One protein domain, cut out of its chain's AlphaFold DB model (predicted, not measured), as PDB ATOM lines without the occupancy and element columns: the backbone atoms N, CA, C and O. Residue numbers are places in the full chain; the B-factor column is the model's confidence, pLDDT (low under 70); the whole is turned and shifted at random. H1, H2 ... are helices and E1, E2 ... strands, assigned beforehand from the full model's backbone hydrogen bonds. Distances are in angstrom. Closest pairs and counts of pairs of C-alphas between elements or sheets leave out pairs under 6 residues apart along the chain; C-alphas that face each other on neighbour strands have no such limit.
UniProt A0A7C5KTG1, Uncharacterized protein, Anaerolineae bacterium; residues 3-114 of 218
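AT A GLANCE: This is residues 3 to 114 of the 218 residues of an uncharacterized protein of Anaerolineae bacterium (UniProt A0A7C5KTG1). One twisted sheet of seven strands is folded back on itself like a flattened sandwich, E1 and E2 facing E6, E5, E3 and E4, with E7 as the hinge. The long strands E5, E6 and E7 bend sharply at residues 70, 89 and 109, and the short helix H1 only grazes the sheet. The printed part has 112 residues, with one named helix and seven named strands that follow along the chain as H1 E1 E2 E3 E4 E5 E6 E7; the sheet order is E1 E2 E7 E6 E5 E3 E4, antiparallel throughout. The class is mostly strand; the whole is compact, with a radius of gyration of the C-alphas of 13.3 A and spans of 36 by 35 by 22 A.

HOW THE PARTS SIT: H1, residues 3 to 6, is too short for an O i to N i+4 pair; its single O i to N i+3 pair is not within hydrogen-bond range. E1, residues 8 to 12, and E2, residues 21 to 29, form a hairpin, with N 9 and O 25 2.8 A apart. E3, residues 39 to 47, and E4, residues 52 to 58, form another, with N 46 and O 53 at 2.8 A. The closest C-alphas of E2 and E3, Leu 28 and Ala 39, are 5.1 A apart. E5, residues 64 to 77, E6, residues 82 to 96, and E7, residues 100 to 113, make a meander, each strand the antiparallel neighbour of the one before. N 68 and O 90 are 2.8 A apart between E5 and E6, N 93 and O 104 2.8 A between E6 and E7. E5 is also neighbour to E3, with N 43 and O 74 at 2.8 A, and E7 to E2, with N 103 and O 26 at 2.8 A. E1 and E4 are edge strands and are apart.

IN THESE COORDINATES: H1 begins at C-alpha 3 (143.841, 4.378, 85.523) and measures 5.3 A; E1 measures 13.4 A, E2 23.7 A, E3 22.9 A, E4 19.3 A, E5 22.3 A, E6 22.4 A and E7 22.7 A. E7 ends at C-alpha 113 (147.922, 18.857, 82.149).

THE WHOLE: The C-alphas farthest apart, of Ser 16 and Lys 31, are 39.3 A apart. The printed part has no cut and no long link. Mean pLDDT of the printed part is 92.9; residues 3 to 5 are under 70.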
ATOM      1  N   ILE A   3     144.311   4.256  86.915       68.62
ATOM      2  CA  ILE A   3     143.841   4.378  85.523       68.62
ATOM      3  C   ILE A   3     142.490   3.683  85.303       68.62
ATOM      4  O   ILE A   3     141.692   4.147  84.494       68.62
ATOM      5  N   ASP A   4     142.190   2.610  86.043       63.16
ATOM      6  CA  ASP A   4     140.975   1.821  85.810       63.16
ATOM      7  C   ASP A   4     139.682   2.601  86.121       63.16
ATOM      8  O   ASP A   4     138.640   2.256  85.572       63.16
ATOM      9  N   GLN A   5     139.747   3.654  86.952       67.00
ATOM     10  CA  GLN A   5     138.594   4.494  87.319       67.00
ATOM     11  C   GLN A   5     138.559   5.837  86.571       67.00
ATOM     12  O   GLN A   5     137.494   6.267  86.131       67.00
ATOM     13  N   LEU A   6     139.711   6.500  86.418       76.94
ATOM     14  CA  LEU A   6     139.785   7.828  85.796       76.94
ATOM     15  C   LEU A   6     139.939   7.777  84.270       76.94
ATOM     16  O   LEU A   6     139.555   8.728  83.606       76.94
ATOM     17  N   GLY A   7     140.492   6.693  83.715       82.50
ATOM     18  CA  GLY A   7     140.786   6.537  82.283       82.50
ATOM     19  C   GLY A   7     142.133   7.108  81.828       82.50
ATOM     20  O   GLY A   7     142.697   6.637  80.840       82.50
ATOM     21  N   TYR A   8     142.721   8.021  82.604       90.94
ATOM     22  CA  TYR A   8     144.113   8.455  82.469       90.94
ATOM     23  C   TYR A   8     144.751   8.729  83.837       90.94
ATOM     24  O   TYR A   8     144.070   8.829  84.862       90.94
ATOM     25  N   HIS A   9     146.078   8.825  83.869       92.50
ATOM     26  CA  HIS A   9     146.849   9.095  85.073       92.50
ATOM     27  C   HIS A   9     148.112   9.892  84.756       92.50
ATOM     28  O   HIS A   9     148.795   9.643  83.765       92.50
ATOM     29  N   TYR A  10     148.447  10.826  85.641       91.69
ATOM     30  CA  TYR A  10     149.710  11.543  85.613       91.69
ATOM     31  C   TYR A  10     150.562  11.143  86.817       91.69
ATOM     32  O   TYR A  10     150.099  11.201  87.956       91.69
ATOM     33  N   THR A  11     151.818  10.774  86.567       93.12
ATOM     34  CA  THR A  11     152.800  10.526  87.633       93.12
ATOM     35  C   THR A  11     153.614  11.801  87.876       93.12
ATOM     36  O   THR A  11     154.220  12.299  86.919       93.12
ATOM     37  N   PRO A  12     153.663  12.335  89.112       89.94
ATOM     38  CA  PRO A  12     154.430  13.538  89.439       89.94
ATOM     39  C   PRO A  12     155.902  13.463  89.030       89.94
ATOM     40  O   PRO A  12     156.487  12.379  88.960       89.94
ATOM     41  N   SER A  13     156.504  14.618  88.738       87.19
ATOM     42  CA  SER A  13     157.948  14.684  88.502       87.19
ATOM     43  C   SER A  13     158.755  14.529  89.793       87.19
ATOM     44  O   SER A  13     158.249  14.712  90.894       87.19
ATOM     45  N   ASP A  14     160.040  14.200  89.654       86.44
ATOM     46  CA  ASP A  14     160.967  14.006  90.777       86.44
ATOM     47  C   ASP A  14     161.483  15.326  91.387       86.44
ATOM     48  O   ASP A  14     162.306  15.323  92.304       86.44
ATOM     49  N   HIS A  15     161.020  16.468  90.874       82.56
ATOM     50  CA  HIS A  15     161.389  17.785  91.370       82.56
ATOM     51  C   HIS A  15     160.702  18.093  92.708       82.56
ATOM     52  O   HIS A  15     159.556  17.721  92.935       82.56
ATOM     53  N   SER A  16     161.387  18.832  93.587       79.94
ATOM     54  CA  SER A  16     160.812  19.316  94.844       79.94
ATOM     55  C   SER A  16     160.970  20.837  94.968       79.94
ATOM     56  O   SER A  16     162.098  21.323  95.071       79.94
ATOM     57  N   PRO A  17     159.869  21.615  94.983       82.88
ATOM     58  CA  PRO A  17     158.495  21.221  94.647       82.88
ATOM     59  C   PRO A  17     158.334  20.653  93.229       82.88
ATOM     60  O   PRO A  17     159.149  20.936  92.351       82.88
ATOM     61  N   GLU A  18     157.256  19.900  93.013       82.62
ATOM     62  CA  GLU A  18     156.949  19.254  91.731       82.62
ATOM     63  C   GLU A  18     156.860  20.271  90.584       82.62
ATOM     64  O   GLU A  18     156.283  21.359  90.713       82.62
ATOM     65  N   LEU A  19     157.438  19.900  89.441       85.88
ATOM     66  CA  LEU A  19     157.334  20.624  88.177       85.88
ATOM     67  C   LEU A  19     156.604  19.735  87.177       85.88
ATOM     68  O   LEU A  19     157.231  18.875  86.563       85.88
ATOM     69  N   GLY A  20     155.288  19.911  87.051       88.88
ATOM     70  CA  GLY A  20     154.446  19.057  86.210       88.88
ATOM     71  C   GLY A  20     154.631  17.565  86.510       88.88
ATOM     72  O   GLY A  20     154.879  17.171  87.649       88.88
ATOM     73  N   TYR A  21     154.547  16.745  85.468       93.06
ATOM     74  CA  TYR A  21     154.519  15.288  85.576       93.06
ATOM     75  C   TYR A  21     155.658  14.645  84.778       93.06
ATOM     76  O   TYR A  21     156.010  15.125  83.705       93.06
ATOM     77  N   ALA A  22     156.248  13.556  85.272       94.69
ATOM     78  CA  ALA A  22     157.281  12.810  84.536       94.69
ATOM     79  C   ALA A  22     156.685  11.801  83.540       94.69
ATOM     80  O   ALA A  22     157.343  11.390  82.577       94.69
ATOM     81  N   GLN A  23     155.442  11.383  83.785       96.31
ATOM     82  CA  GLN A  23     154.757  10.381  82.983       96.31
ATOM     83  C   GLN A  23     153.269  10.695  82.868       96.31
ATOM     84  O   GLN A  23     152.649  11.200  83.806       96.31
ATOM     85  N   PHE A  24     152.717  10.347  81.712       96.50
ATOM     86  CA  PHE A  24     151.293  10.347  81.431       96.50
ATOM     87  C   PHE A  24     150.886   8.984  80.869       96.50
ATOM     88  O   PHE A  24     151.501   8.495  79.919       96.50
ATOM     89  N   ASP A  25     149.859   8.381  81.453       97.06
ATOM     90  CA  ASP A  25     149.293   7.102  81.044       97.06
ATOM     91  C   ASP A  25     147.814   7.278  80.686       97.06
ATOM     92  O   ASP A  25     147.073   7.940  81.411       97.06
ATOM     93  N   VAL A  26     147.360   6.643  79.610       96.19
ATOM     94  CA  VAL A  26     145.946   6.604  79.211       96.19
ATOM     95  C   VAL A  26     145.605   5.241  78.630       96.19
ATOM     96  O   VAL A  26     146.442   4.595  77.999       96.19
ATOM     97  N   ARG A  27     144.357   4.818  78.825       95.69
ATOM     98  CA  ARG A  27     143.795   3.625  78.197       95.69
ATOM     99  C   ARG A  27     142.740   4.008  77.167       95.69
ATOM    100  O   ARG A  27     141.759   4.654  77.520       95.69
ATOM    101  N   LEU A  28     142.915   3.552  75.930       96.69
ATOM    102  CA  LEU A  28     141.948   3.731  74.847       96.69
ATOM    103  C   LEU A  28     141.058   2.498  74.697       96.69
ATOM    104  O   LEU A  28     141.557   1.369  74.694       96.69
ATOM    105  N   THR A  29     139.754   2.696  74.525       95.62
ATOM    106  CA  THR A  29     138.765   1.622  74.323       95.62
ATOM    107  C   THR A  29     138.017   1.801  73.010       95.62
ATOM    108  O   THR A  29     137.780   2.912  72.549       95.62
ATOM    109  N   GLY A  30     137.598   0.690  72.399       94.25
ATOM    110  CA  GLY A  30     136.817   0.733  71.156       94.25
ATOM    111  C   GLY A  30     135.338   1.087  71.355       94.25
ATOM    112  O   GLY A  30     134.618   1.266  70.376       94.25
ATOM    113  N   LYS A  31     134.857   1.128  72.602       93.12
ATOM    114  CA  LYS A  31     133.467   1.425  72.974       93.12
ATOM    115  C   LYS A  31     133.444   2.113  74.333       93.12
ATOM    116  O   LYS A  31     134.275   1.772  75.173       93.12
ATOM    117  N   ALA A  32     132.443   2.966  74.537       91.38
ATOM    118  CA  ALA A  32     132.167   3.597  75.819       91.38
ATOM    119  C   ALA A  32     131.991   2.560  76.944       91.38
ATOM    120  O   ALA A  32     131.280   1.561  76.781       91.38
ATOM    121  N   GLY A  33     132.622   2.825  78.081       86.81
ATOM    122  CA  GLY A  33     132.490   2.104  79.341       86.81
ATOM    123  C   GLY A  33     132.326   3.051  80.533       86.81
ATOM    124  O   GLY A  33     132.185   4.257  80.377       86.81
ATOM    125  N   ASP A  34     132.376   2.497  81.744       83.56
ATOM    126  CA  ASP A  34     131.991   3.203  82.979       83.56
ATOM    127  C   ASP A  34     133.124   4.038  83.623       83.56
ATOM    128  O   ASP A  34     133.183   4.180  84.847       83.56
ATOM    129  N   ARG A  35     134.075   4.564  82.836       84.44
ATOM    130  CA  ARG A  35     135.168   5.411  83.366       84.44
ATOM    131  C   ARG A  35     134.772   6.880  83.375       84.44
ATOM    132  O   ARG A  35     133.976   7.304  82.548       84.44
ATOM    133  N   LEU A  36     135.390   7.662  84.267       82.62
ATOM    134  CA  LEU A  36     135.151   9.109  84.325       82.62
ATOM    135  C   LEU A  36     135.550   9.812  83.021       82.62
ATOM    136  O   LEU A  36     134.841  10.700  82.571       82.62
ATOM    137  N   PHE A  37     136.678   9.414  82.433       87.31
ATOM    138  CA  PHE A  37     137.097   9.850  81.107       87.31
ATOM    139  C   PHE A  37     137.414   8.615  80.267       87.31
ATOM    140  O   PHE A  37     138.514   8.066  80.345       87.31
ATOM    141  N   ASP A  38     136.446   8.119  79.497       92.19
ATOM    142  CA  ASP A  38     136.668   6.943  78.656       92.19
ATOM    143  C   ASP A  38     137.167   7.349  77.267       92.19
ATOM    144  O   ASP A  38     136.389   7.669  76.367       92.19
ATOM    145  N   ALA A  39     138.491   7.371  77.123       95.12
ATOM    146  CA  ALA A  39     139.162   7.816  75.913       95.12
ATOM    147  C   ALA A  39     138.919   6.848  74.739       95.12
ATOM    148  O   ALA A  39     139.207   5.649  74.821       95.12
ATOM    149  N   SER A  40     138.438   7.383  73.622       97.12
ATOM    150  CA  SER A  40     138.278   6.671  72.353       97.12
ATOM    151  C   SER A  40     139.539   6.782  71.493       97.12
ATOM    152  O   SER A  40     139.984   5.801  70.888       97.12
ATOM    153  N   GLU A  41     140.160   7.962  71.491       97.75
ATOM    154  CA  GLU A  41     141.334   8.271  70.681       97.75
ATOM    155  C   GLU A  41     142.279   9.271  71.355       97.75
ATOM    156  O   GLU A  41     141.901  10.055  72.229       97.75
ATOM    157  N   ALA A  42     143.539   9.235  70.925       98.12
ATOM    158  CA  ALA A  42     144.578  10.167  71.328       98.12
ATOM    159  C   ALA A  42     145.338  10.692  70.108       98.12
ATOM    160  O   ALA A  42     145.660   9.926  69.199       98.12
ATOM    161  N   VAL A  43     145.683  11.976  70.117       98.38
ATOM    162  CA  VAL A  43     146.489  12.622  69.078       98.38
ATOM    163  C   VAL A  43     147.781  13.131  69.697       98.38
ATOM    164  O   VAL A  43     147.754  13.939  70.624       98.38
ATOM    165  N   PHE A  44     148.921  12.678  69.172       98.31
ATOM    166  CA  PHE A  44     150.244  13.133  69.606       98.31
ATOM    167  C   PHE A  44     151.050  13.723  68.444       98.31
ATOM    168  O   PHE A  44     151.065  13.130  67.364       98.31
ATOM    169  N   PRO A  45     151.805  14.815  68.654       97.12
ATOM    170  CA  PRO A  45     152.846  15.227  67.724       97.12
ATOM    171  C   PRO A  45     154.021  14.247  67.840       97.12
ATOM    172  O   PRO A  45     154.598  14.078  68.914       97.12
ATOM    173  N   VAL A  46     154.388  13.576  66.752       97.19
ATOM    174  CA  VAL A  46     155.437  12.546  66.731       97.19
ATOM    175  C   VAL A  46     156.465  12.790  65.632       97.19
ATOM    176  O   VAL A  46     156.184  13.394  64.596       97.19
ATOM    177  N   ASN A  47     157.668  12.260  65.847       95.44
ATOM    178  CA  ASN A  47     158.681  12.107  64.816       95.44
ATOM    179  C   ASN A  47     158.373  10.861  63.969       95.44
ATOM    180  O   ASN A  47     158.664   9.733  64.373       95.44
ATOM    181  N   ALA A  48     157.819  11.066  62.778       91.94
ATOM    182  CA  ALA A  48     157.556  10.007  61.813       91.94
ATOM    183  C   ALA A  48     158.653   9.984  60.737       91.94
ATOM    184  O   ALA A  48     158.454  10.461  59.620       91.94
ATOM    185  N   GLY A  49     159.825   9.439  61.080       87.06
ATOM    186  CA  GLY A  49     160.930   9.264  60.128       87.06
ATOM    187  C   GLY A  49     161.616  10.570  59.707       87.06
ATOM    188  O   GLY A  49     162.033  10.697  58.562       87.06
ATOM    189  N   GLY A  50     161.725  11.536  60.620       87.31
ATOM    190  CA  GLY A  50     162.323  12.855  60.380       87.31
ATOM    191  C   GLY A  50     161.316  13.942  60.007       87.31
ATOM    192  O   GLY A  50     161.719  15.075  59.761       87.31
ATOM    193  N   THR A  51     160.022  13.620  59.982       89.00
ATOM    194  CA  THR A  51     158.938  14.575  59.723       89.00
ATOM    195  C   THR A  51     158.039  14.683  60.943       89.00
ATOM    196  O   THR A  51     157.665  13.665  61.533       89.00
ATOM    197  N   LEU A  52     157.674  15.912  61.305       93.00
ATOM    198  CA  LEU A  52     156.716  16.158  62.373       93.00
ATOM    199  C   LEU A  52     155.312  15.820  61.860       93.00
ATOM    200  O   LEU A  52     154.872  16.365  60.848       93.00
ATOM    201  N   LYS A  53     154.611  14.912  62.541       95.00
ATOM    202  CA  LYS A  53     153.234  14.534  62.195       95.00
ATOM    203  C   LYS A  53     152.362  14.443  63.431       95.00
ATOM    204  O   LYS A  53     152.835  14.048  64.489       95.00
ATOM    205  N   GLU A  54     151.081  14.733  63.267       97.06
ATOM    206  CA  GLU A  54     150.069  14.358  64.248       97.06
ATOM    207  C   GLU A  54     149.689  12.894  64.027       97.06
ATOM    208  O   GLU A  54     149.286  12.494  62.932       97.06
ATOM    209  N   GLN A  55     149.864  12.078  65.059       97.88
ATOM    210  CA  GLN A  55     149.501  10.672  65.046       97.88
ATOM    211  C   GLN A  55     148.229  10.473  65.858       97.88
ATOM    212  O   GLN A  55     148.264  10.530  67.086       97.88
ATOM    213  N   LEU A  56     147.133  10.196  65.151       98.12
ATOM    214  CA  LEU A  56     145.891   9.698  65.731       98.12
ATOM    215  C   LEU A  56     146.056   8.216  66.091       98.12
ATOM    216  O   LEU A  56     146.481   7.418  65.251       98.12
ATOM    217  N   ILE A  57     145.723   7.860  67.326       98.31
ATOM    218  CA  ILE A  57     145.809   6.513  67.892       98.31
ATOM    219  C   ILE A  57     144.436   6.176  68.476       98.31
ATOM    220  O   ILE A  57     143.888   6.963  69.237       98.31
ATOM    221  N   HIS A  58     143.895   5.007  68.147       97.75
ATOM    222  CA  HIS A  58     142.624   4.485  68.663       97.75
ATOM    223  C   HIS A  58     142.771   2.993  68.966       97.75
ATOM    224  O   HIS A  58     143.697   2.353  68.476       97.75
ATOM    225  N   HIS A  59     141.879   2.409  69.762       97.00
ATOM    226  CA  HIS A  59     141.863   0.955  69.930       97.00
ATOM    227  C   HIS A  59     141.105   0.261  68.777       97.00
ATOM    228  O   HIS A  59     139.998   0.697  68.453       97.00
ATOM    229  N   PRO A  60     141.623  -0.846  68.205       96.75
ATOM    230  CA  PRO A  60     142.936  -1.453  68.448       96.75
ATOM    231  C   PRO A  60     144.078  -0.723  67.732       96.75
ATOM    232  O   PRO A  60     143.910  -0.196  66.635       96.75
ATOM    233  N   TRP A  61     145.269  -0.747  68.337       96.88
ATOM    234  CA  TRP A  61     146.486  -0.208  67.731       96.88
ATOM    235  C   TRP A  61     147.668  -1.115  68.007       96.88
ATOM    236  O   TRP A  61     147.917  -1.463  69.158       96.88
ATOM    237  N   ARG A  62     148.450  -1.419  66.969       96.44
ATOM    238  CA  ARG A  62     149.615  -2.295  67.086       96.44
ATOM    239  C   ARG A  62     150.633  -1.753  68.091       96.44
ATOM    240  O   ARG A  62     151.072  -0.604  67.966       96.44
ATOM    241  N   SER A  63     151.101  -2.628  68.983       97.50
ATOM    242  CA  SER A  63     152.172  -2.319  69.933       97.50
ATOM    243  C   SER A  63     153.424  -1.783  69.239       97.50
ATOM    244  O   SER A  63     153.975  -2.422  68.335       97.50
ATOM    245  N   GLN A  64     153.886  -0.610  69.667       97.19
ATOM    246  CA  GLN A  64     155.071   0.050  69.123       97.19
ATOM    247  C   GLN A  64     155.577   1.149  70.060       97.19
ATOM    248  O   GLN A  64     154.941   1.486  71.057       97.19
ATOM    249  N   LYS A  65     156.730   1.727  69.723       97.38
ATOM    250  CA  LYS A  65     157.268   2.909  70.398       97.38
ATOM    251  C   LYS A  65     157.373   4.057  69.409       97.38
ATOM    252  O   LYS A  65     157.811   3.850  68.280       97.38
ATOM    253  N   MET A  66     157.006   5.251  69.850       97.12
ATOM    254  CA  MET A  66     157.093   6.477  69.063       97.12
ATOM    255  C   MET A  66     157.860   7.546  69.835       97.12
ATOM    256  O   MET A  66     157.811   7.601  71.065       97.12
ATOM    257  N   GLN A  67     158.563   8.409  69.106       97.44
ATOM    258  CA  GLN A  67     159.173   9.602  69.681       97.44
ATOM    259  C   GLN A  67     158.168  10.749  69.570       97.44
ATOM    260  O   GLN A  67     157.838  11.175  68.465       97.44
ATOM    261  N   VAL A  68     157.688  11.235  70.709       97.69
ATOM    262  CA  VAL A  68     156.815  12.409  70.792       97.69
ATOM    263  C   VAL A  68     157.678  13.655  70.650       97.69
ATOM    264  O   VAL A  68     158.737  13.761  71.273       97.69
ATOM    265  N   ALA A  69     157.226  14.572  69.805       96.25
ATOM    266  CA  ALA A  69     157.814  15.885  69.620       96.25
ATOM    267  C   ALA A  69     157.215  16.888  70.616       96.25
ATOM    268  O   ALA A  69     156.207  16.623  71.270       96.25
ATOM    269  N   ILE A  70     157.843  18.054  70.730       95.62
ATOM    270  CA  ILE A  70     157.291  19.157  71.512       95.62
ATOM    271  C   ILE A  70     155.946  19.621  70.933       95.62
ATOM    272  O   ILE A  70     155.837  19.874  69.733       95.62
ATOM    273  N   GLY A  71     154.932  19.760  71.786       94.94
ATOM    274  CA  GLY A  71     153.620  20.250  71.381       94.94
ATOM    275  C   GLY A  71     152.479  19.823  72.299       94.94
ATOM    276  O   GLY A  71     152.678  19.210  73.352       94.94
ATOM    277  N   ILE A  72     151.268  20.180  71.874       95.19
ATOM    278  CA  ILE A  72     150.018  19.781  72.520       95.19
ATOM    279  C   ILE A  72     149.659  18.371  72.052       95.19
ATOM    280  O   ILE A  72     149.752  18.079  70.863       95.19
ATOM    281  N   PHE A  73     149.237  17.521  72.980       96.62
ATOM    282  CA  PHE A  73     148.547  16.270  72.674       96.62
ATOM    283  C   PHE A  73     147.107  16.354  73.178       96.62
ATOM    284  O   PHE A  73     146.834  17.057  74.156       96.62
ATOM    285  N   THR A  74     146.197  15.634  72.531       96.56
ATOM    286  CA  THR A  74     144.779  15.605  72.907       96.56
ATOM    287  C   THR A  74     144.297  14.179  73.111       96.56
ATOM    288  O   THR A  74     144.769  13.249  72.458       96.56
ATOM    289  N   LEU A  75     143.357  14.005  74.030       96.12
ATOM    290  CA  LEU A  75     142.505  12.833  74.125       96.12
ATOM    291  C   LEU A  75     141.074  13.241  73.825       96.12
ATOM    292  O   LEU A  75     140.621  14.286  74.300       96.12
ATOM    293  N   HIS A  76     140.359  12.372  73.130       96.19
ATOM    294  CA  HIS A  76     138.924  12.493  72.932       96.19
ATOM    295  C   HIS A  76     138.248  11.310  73.617       96.19
ATOM    296  O   HIS A  76     138.704  10.170  73.492       96.19
ATOM    297  N   ALA A  77     137.196  11.587  74.376       95.00
ATOM    298  CA  ALA A  77     136.365  10.579  75.010       95.00
ATOM    299  C   ALA A  77     135.179  10.189  74.117       95.00
ATOM    300  O   ALA A  77     134.816  10.900  73.176       95.00
ATOM    301  N   HIS A  78     134.567   9.037  74.401       95.00
ATOM    302  CA  HIS A  78     133.397   8.548  73.650       95.00
ATOM    303  C   HIS A  78     132.168   9.464  73.749       95.00
ATOM    304  O   HIS A  78     131.328   9.451  72.852       95.00
ATOM    305  N   ASP A  79     132.050  10.251  74.818       92.44
ATOM    306  CA  ASP A  79     130.965  11.213  75.051       92.44
ATOM    307  C   ASP A  79     131.223  12.601  74.436       92.44
ATOM    308  O   ASP A  79     130.352  13.471  74.485       92.44
ATOM    309  N   GLY A  80     132.383  12.789  73.798       90.31
ATOM    310  CA  GLY A  80     132.791  14.042  73.172       90.31
ATOM    311  C   GLY A  80     133.637  14.952  74.062       90.31
ATOM    312  O   GLY A  80     134.077  15.997  73.574       90.31
ATOM    313  N   ASP A  81     133.914  14.568  75.312       91.44
ATOM    314  CA  ASP A  81     134.832  15.322  76.163       91.44
ATOM    315  C   ASP A  81     136.258  15.294  75.599       91.44
ATOM    316  O   ASP A  81     136.720  14.315  75.004       91.44
ATOM    317  N   VAL A  82     136.981  16.401  75.790       91.81
ATOM    318  CA  VAL A  82     138.345  16.572  75.282       91.81
ATOM    319  C   VAL A  82     139.279  16.956  76.415       91.81
ATOM    320  O   VAL A  82     139.042  17.922  77.142       91.81
ATOM    321  N   MET A  83     140.386  16.227  76.511       90.88
ATOM    322  CA  MET A  83     141.482  16.506  77.430       90.88
ATOM    323  C   MET A  83     142.708  16.902  76.607       90.88
ATOM    324  O   MET A  83     143.077  16.209  75.667       90.88
ATOM    325  N   SER A  84     143.343  18.022  76.936       93.00
ATOM    326  CA  SER A  84     144.611  18.447  76.341       93.00
ATOM    327  C   SER A  84     145.750  18.398  77.355       93.00
ATOM    328  O   SER A  84     145.595  18.774  78.520       93.00
ATOM    329  N   GLY A  85     146.931  18.022  76.879       93.88
ATOM    330  CA  GLY A  85     148.185  18.127  77.611       93.88
ATOM    331  C   GLY A  85     149.283  18.754  76.757       93.88
ATOM    332  O   GLY A  85     149.150  18.884  75.543       93.88
ATOM    333  N   PHE A  86     150.386  19.150  77.388       95.12
ATOM    334  CA  PHE A  86     151.580  19.637  76.699       95.12
ATOM    335  C   PHE A  86     152.787  18.780  77.056       95.12
ATOM    336  O   PHE A  86     153.007  18.460  78.225       95.12
ATOM    337  N   SER A  87     153.597  18.453  76.055       95.94
ATOM    338  CA  SER A  87     154.860  17.744  76.224       95.94
ATOM    339  C   SER A  87     155.987  18.512  75.547       95.94
ATOM    340  O   SER A  87     155.810  19.051  74.458       95.94
ATOM    341  N   PHE A  88     157.174  18.513  76.152       95.44
ATOM    342  CA  PHE A  88     158.409  18.972  75.500       95.44
ATOM    343  C   PHE A  88     159.041  17.888  74.613       95.44
ATOM    344  O   PHE A  88     160.162  18.041  74.141       95.44
ATOM    345  N   GLY A  89     158.322  16.789  74.403       96.25
ATOM    346  CA  GLY A  89     158.791  15.586  73.741       96.25
ATOM    347  C   GLY A  89     159.019  14.453  74.736       96.25
ATOM    348  O   GLY A  89     158.942  14.630  75.953       96.25
ATOM    349  N   GLY A  90     159.276  13.256  74.227       96.94
ATOM    350  CA  GLY A  90     159.454  12.071  75.060       96.94
ATOM    351  C   GLY A  90     159.248  10.783  74.282       96.94
ATOM    352  O   GLY A  90     159.186  10.780  73.054       96.94
ATOM    353  N   LYS A  91     159.133   9.674  75.006       98.06
ATOM    354  CA  LYS A  91     158.891   8.352  74.424       98.06
ATOM    355  C   LYS A  91     157.473   7.915  74.749       98.06
ATOM    356  O   LYS A  91     157.120   7.837  75.924       98.06
ATOM    357  N   LEU A  92     156.697   7.627  73.711       98.44
ATOM    358  CA  LEU A  92     155.370   7.034  73.814       98.44
ATOM    359  C   LEU A  92     155.487   5.528  73.582       98.44
ATOM    360  O   LEU A  92     155.883   5.087  72.502       98.44
ATOM    361  N   GLU A  93     155.173   4.749  74.608       98.44
ATOM    362  CA  GLU A  93     155.044   3.295  74.534       98.44
ATOM    363  C   GLU A  93     153.564   2.959  74.324       98.44
ATOM    364  O   GLU A  93     152.714   3.445  75.069       98.44
ATOM    365  N   ILE A  94     153.267   2.170  73.290       98.25
ATOM    366  CA  ILE A  94     151.916   1.728  72.943       98.25
ATOM    367  C   ILE A  94     151.860   0.216  73.101       98.25
ATOM    368  O   ILE A  94     152.672  -0.495  72.498       98.25
ATOM    369  N   GLU A  95     150.901  -0.266  73.881       98.06
ATOM    370  CA  GLU A  95     150.680  -1.687  74.131       98.06
ATOM    371  C   GLU A  95     149.239  -2.064  73.778       98.06
ATOM    372  O   GLU A  95     148.276  -1.604  74.394       98.06
ATOM    373  N   GLU A  96     149.094  -2.918  72.769       96.88
ATOM    374  CA  GLU A  96     147.817  -3.513  72.394       96.88
ATOM    375  C   GLU A  96     147.410  -4.588  73.403       96.88
ATOM    376  O   GLU A  96     148.197  -5.477  73.740       96.88
ATOM    377  N   GLN A  97     146.158  -4.538  73.844       95.31
ATOM    378  CA  GLN A  97     145.504  -5.590  74.611       95.31
ATOM    379  C   GLN A  97     144.212  -6.000  73.900       95.31
ATOM    380  O   GLN A  97     143.698  -5.289  73.040       95.31
ATOM    381  N   ALA A  98     143.646  -7.145  74.278       93.88
ATOM    382  CA  ALA A  98     142.471  -7.692  73.593       93.88
ATOM    383  C   ALA A  98     141.238  -6.761  73.615       93.88
ATOM    384  O   ALA A  98     140.414  -6.830  72.710       93.88
ATOM    385  N   ALA A  99     141.099  -5.922  74.646       92.69
ATOM    386  CA  ALA A  99     139.930  -5.058  74.845       92.69
ATOM    387  C   ALA A  99     140.252  -3.553  74.868       92.69
ATOM    388  O   ALA A  99     139.338  -2.735  74.978       92.69
ATOM    389  N   TYR A 100     141.534  -3.185  74.848       94.94
ATOM    390  CA  TYR A 100     141.976  -1.798  74.967       94.94
ATOM    391  C   TYR A 100     143.407  -1.617  74.446       94.94
ATOM    392  O   TYR A 100     144.120  -2.587  74.207       94.94
ATOM    393  N   THR A 101     143.827  -0.369  74.265       97.19
ATOM    394  CA  THR A 101     145.210   0.001  73.940       97.19
ATOM    395  C   THR A 101     145.737   0.910  75.044       97.19
ATOM    396  O   THR A 101     145.167   1.975  75.276       97.19
ATOM    397  N   ASP A 102     146.813   0.512  75.719       97.00
ATOM    398  CA  ASP A 102     147.470   1.346  76.731       97.00
ATOM    399  C   ASP A 102     148.542   2.220  76.071       97.00
ATOM    400  O   ASP A 102     149.358   1.745  75.275       97.00
ATOM    401  N   LEU A 103     148.544   3.507  76.416       98.31
ATOM    402  CA  LEU A 103     149.547   4.477  75.996       98.31
ATOM    403  C   LEU A 103     150.276   5.020  77.219       98.31
ATOM    404  O   LEU A 103     149.645   5.446  78.187       98.31
ATOM    405  N   ARG A 104     151.607   5.060  77.151       98.25
ATOM    406  CA  ARG A 104     152.464   5.609  78.206       98.25
ATOM    407  C   ARG A 104     153.490   6.569  77.628       98.25
ATOM    408  O   ARG A 104     154.448   6.148  76.981       98.25
ATOM    409  N   LEU A 105     153.320   7.858  77.899       98.38
ATOM    410  CA  LEU A 105     154.287   8.903  77.586       98.38
ATOM    411  C   LEU A 105     155.224   9.114  78.776       98.38
ATOM    412  O   LEU A 105     154.792   9.560  79.834       98.38
ATOM    413  N   LYS A 106     156.519   8.858  78.579       97.88
ATOM    414  CA  LYS A 106     157.592   9.212  79.523       97.88
ATOM    415  C   LYS A 106     158.434  10.347  78.960       97.88
ATOM    416  O   LYS A 106     158.856  10.280  77.801       97.88
ATOM    417  N   SER A 107     158.742  11.342  79.784       96.69
ATOM    418  CA  SER A 107     159.601  12.462  79.392       96.69
ATOM    419  C   SER A 107     160.645  12.783  80.457       96.69
ATOM    420  O   SER A 107     160.422  12.589  81.647       96.69
ATOM    421  N   SER A 108     161.808  13.269  80.015       95.06
ATOM    422  CA  SER A 108     162.816  13.873  80.896       95.06
ATOM    423  C   SER A 108     162.477  15.320  81.265       95.06
ATOM    424  O   SER A 108     163.116  15.892  82.144       95.06
ATOM    425  N   ALA A 109     161.482  15.909  80.601       94.38
ATOM    426  CA  ALA A 109     160.913  17.206  80.921       94.38
ATOM    427  C   ALA A 109     159.511  17.061  81.525       94.38
ATOM    428  O   ALA A 109     158.842  16.054  81.291       94.38
ATOM    429  N   PRO A 110     159.029  18.085  82.246       93.19
ATOM    430  CA  PRO A 110     157.653  18.122  82.720       93.19
ATOM    431  C   PRO A 110     156.627  17.986  81.590       93.19
ATOM    432  O   PRO A 110     156.620  18.770  80.644       93.19
ATOM    433  N   VAL A 111     155.714  17.033  81.730       94.25
ATOM    434  CA  VAL A 111     154.445  16.976  81.002       94.25
ATOM    435  C   VAL A 111     153.430  17.807  81.778       94.25
ATOM    436  O   VAL A 111     153.352  17.714  83.006       94.25
ATOM    437  N   PHE A 112     152.653  18.630  81.082       91.62
ATOM    438  CA  PHE A 112     151.627  19.465  81.699       91.62
ATOM    439  C   PHE A 112     150.229  18.972  81.350       91.62
ATOM    440  O   PHE A 112     149.938  18.684  80.190       91.62
ATOM    441  N   ASN A 113     149.359  18.929  82.355       89.94
ATOM    442  CA  ASN A 113     147.922  18.857  82.149       89.94
ATOM    443  C   ASN A 113     147.418  20.265  81.805       89.94
ATOM    444  O   ASN A 113     147.674  21.207  82.558       89.94
ATOM    445  N   LEU A 114     146.759  20.423  80.656       88.12
ATOM    446  CA  LEU A 114     146.144  21.695  80.258       88.12
ATOM    447  C   LEU A 114     144.634  21.712  80.518       88.12
ATOM    448  O   LEU A 114     143.988  22.743  80.335       88.12
TER     449      LEU A 114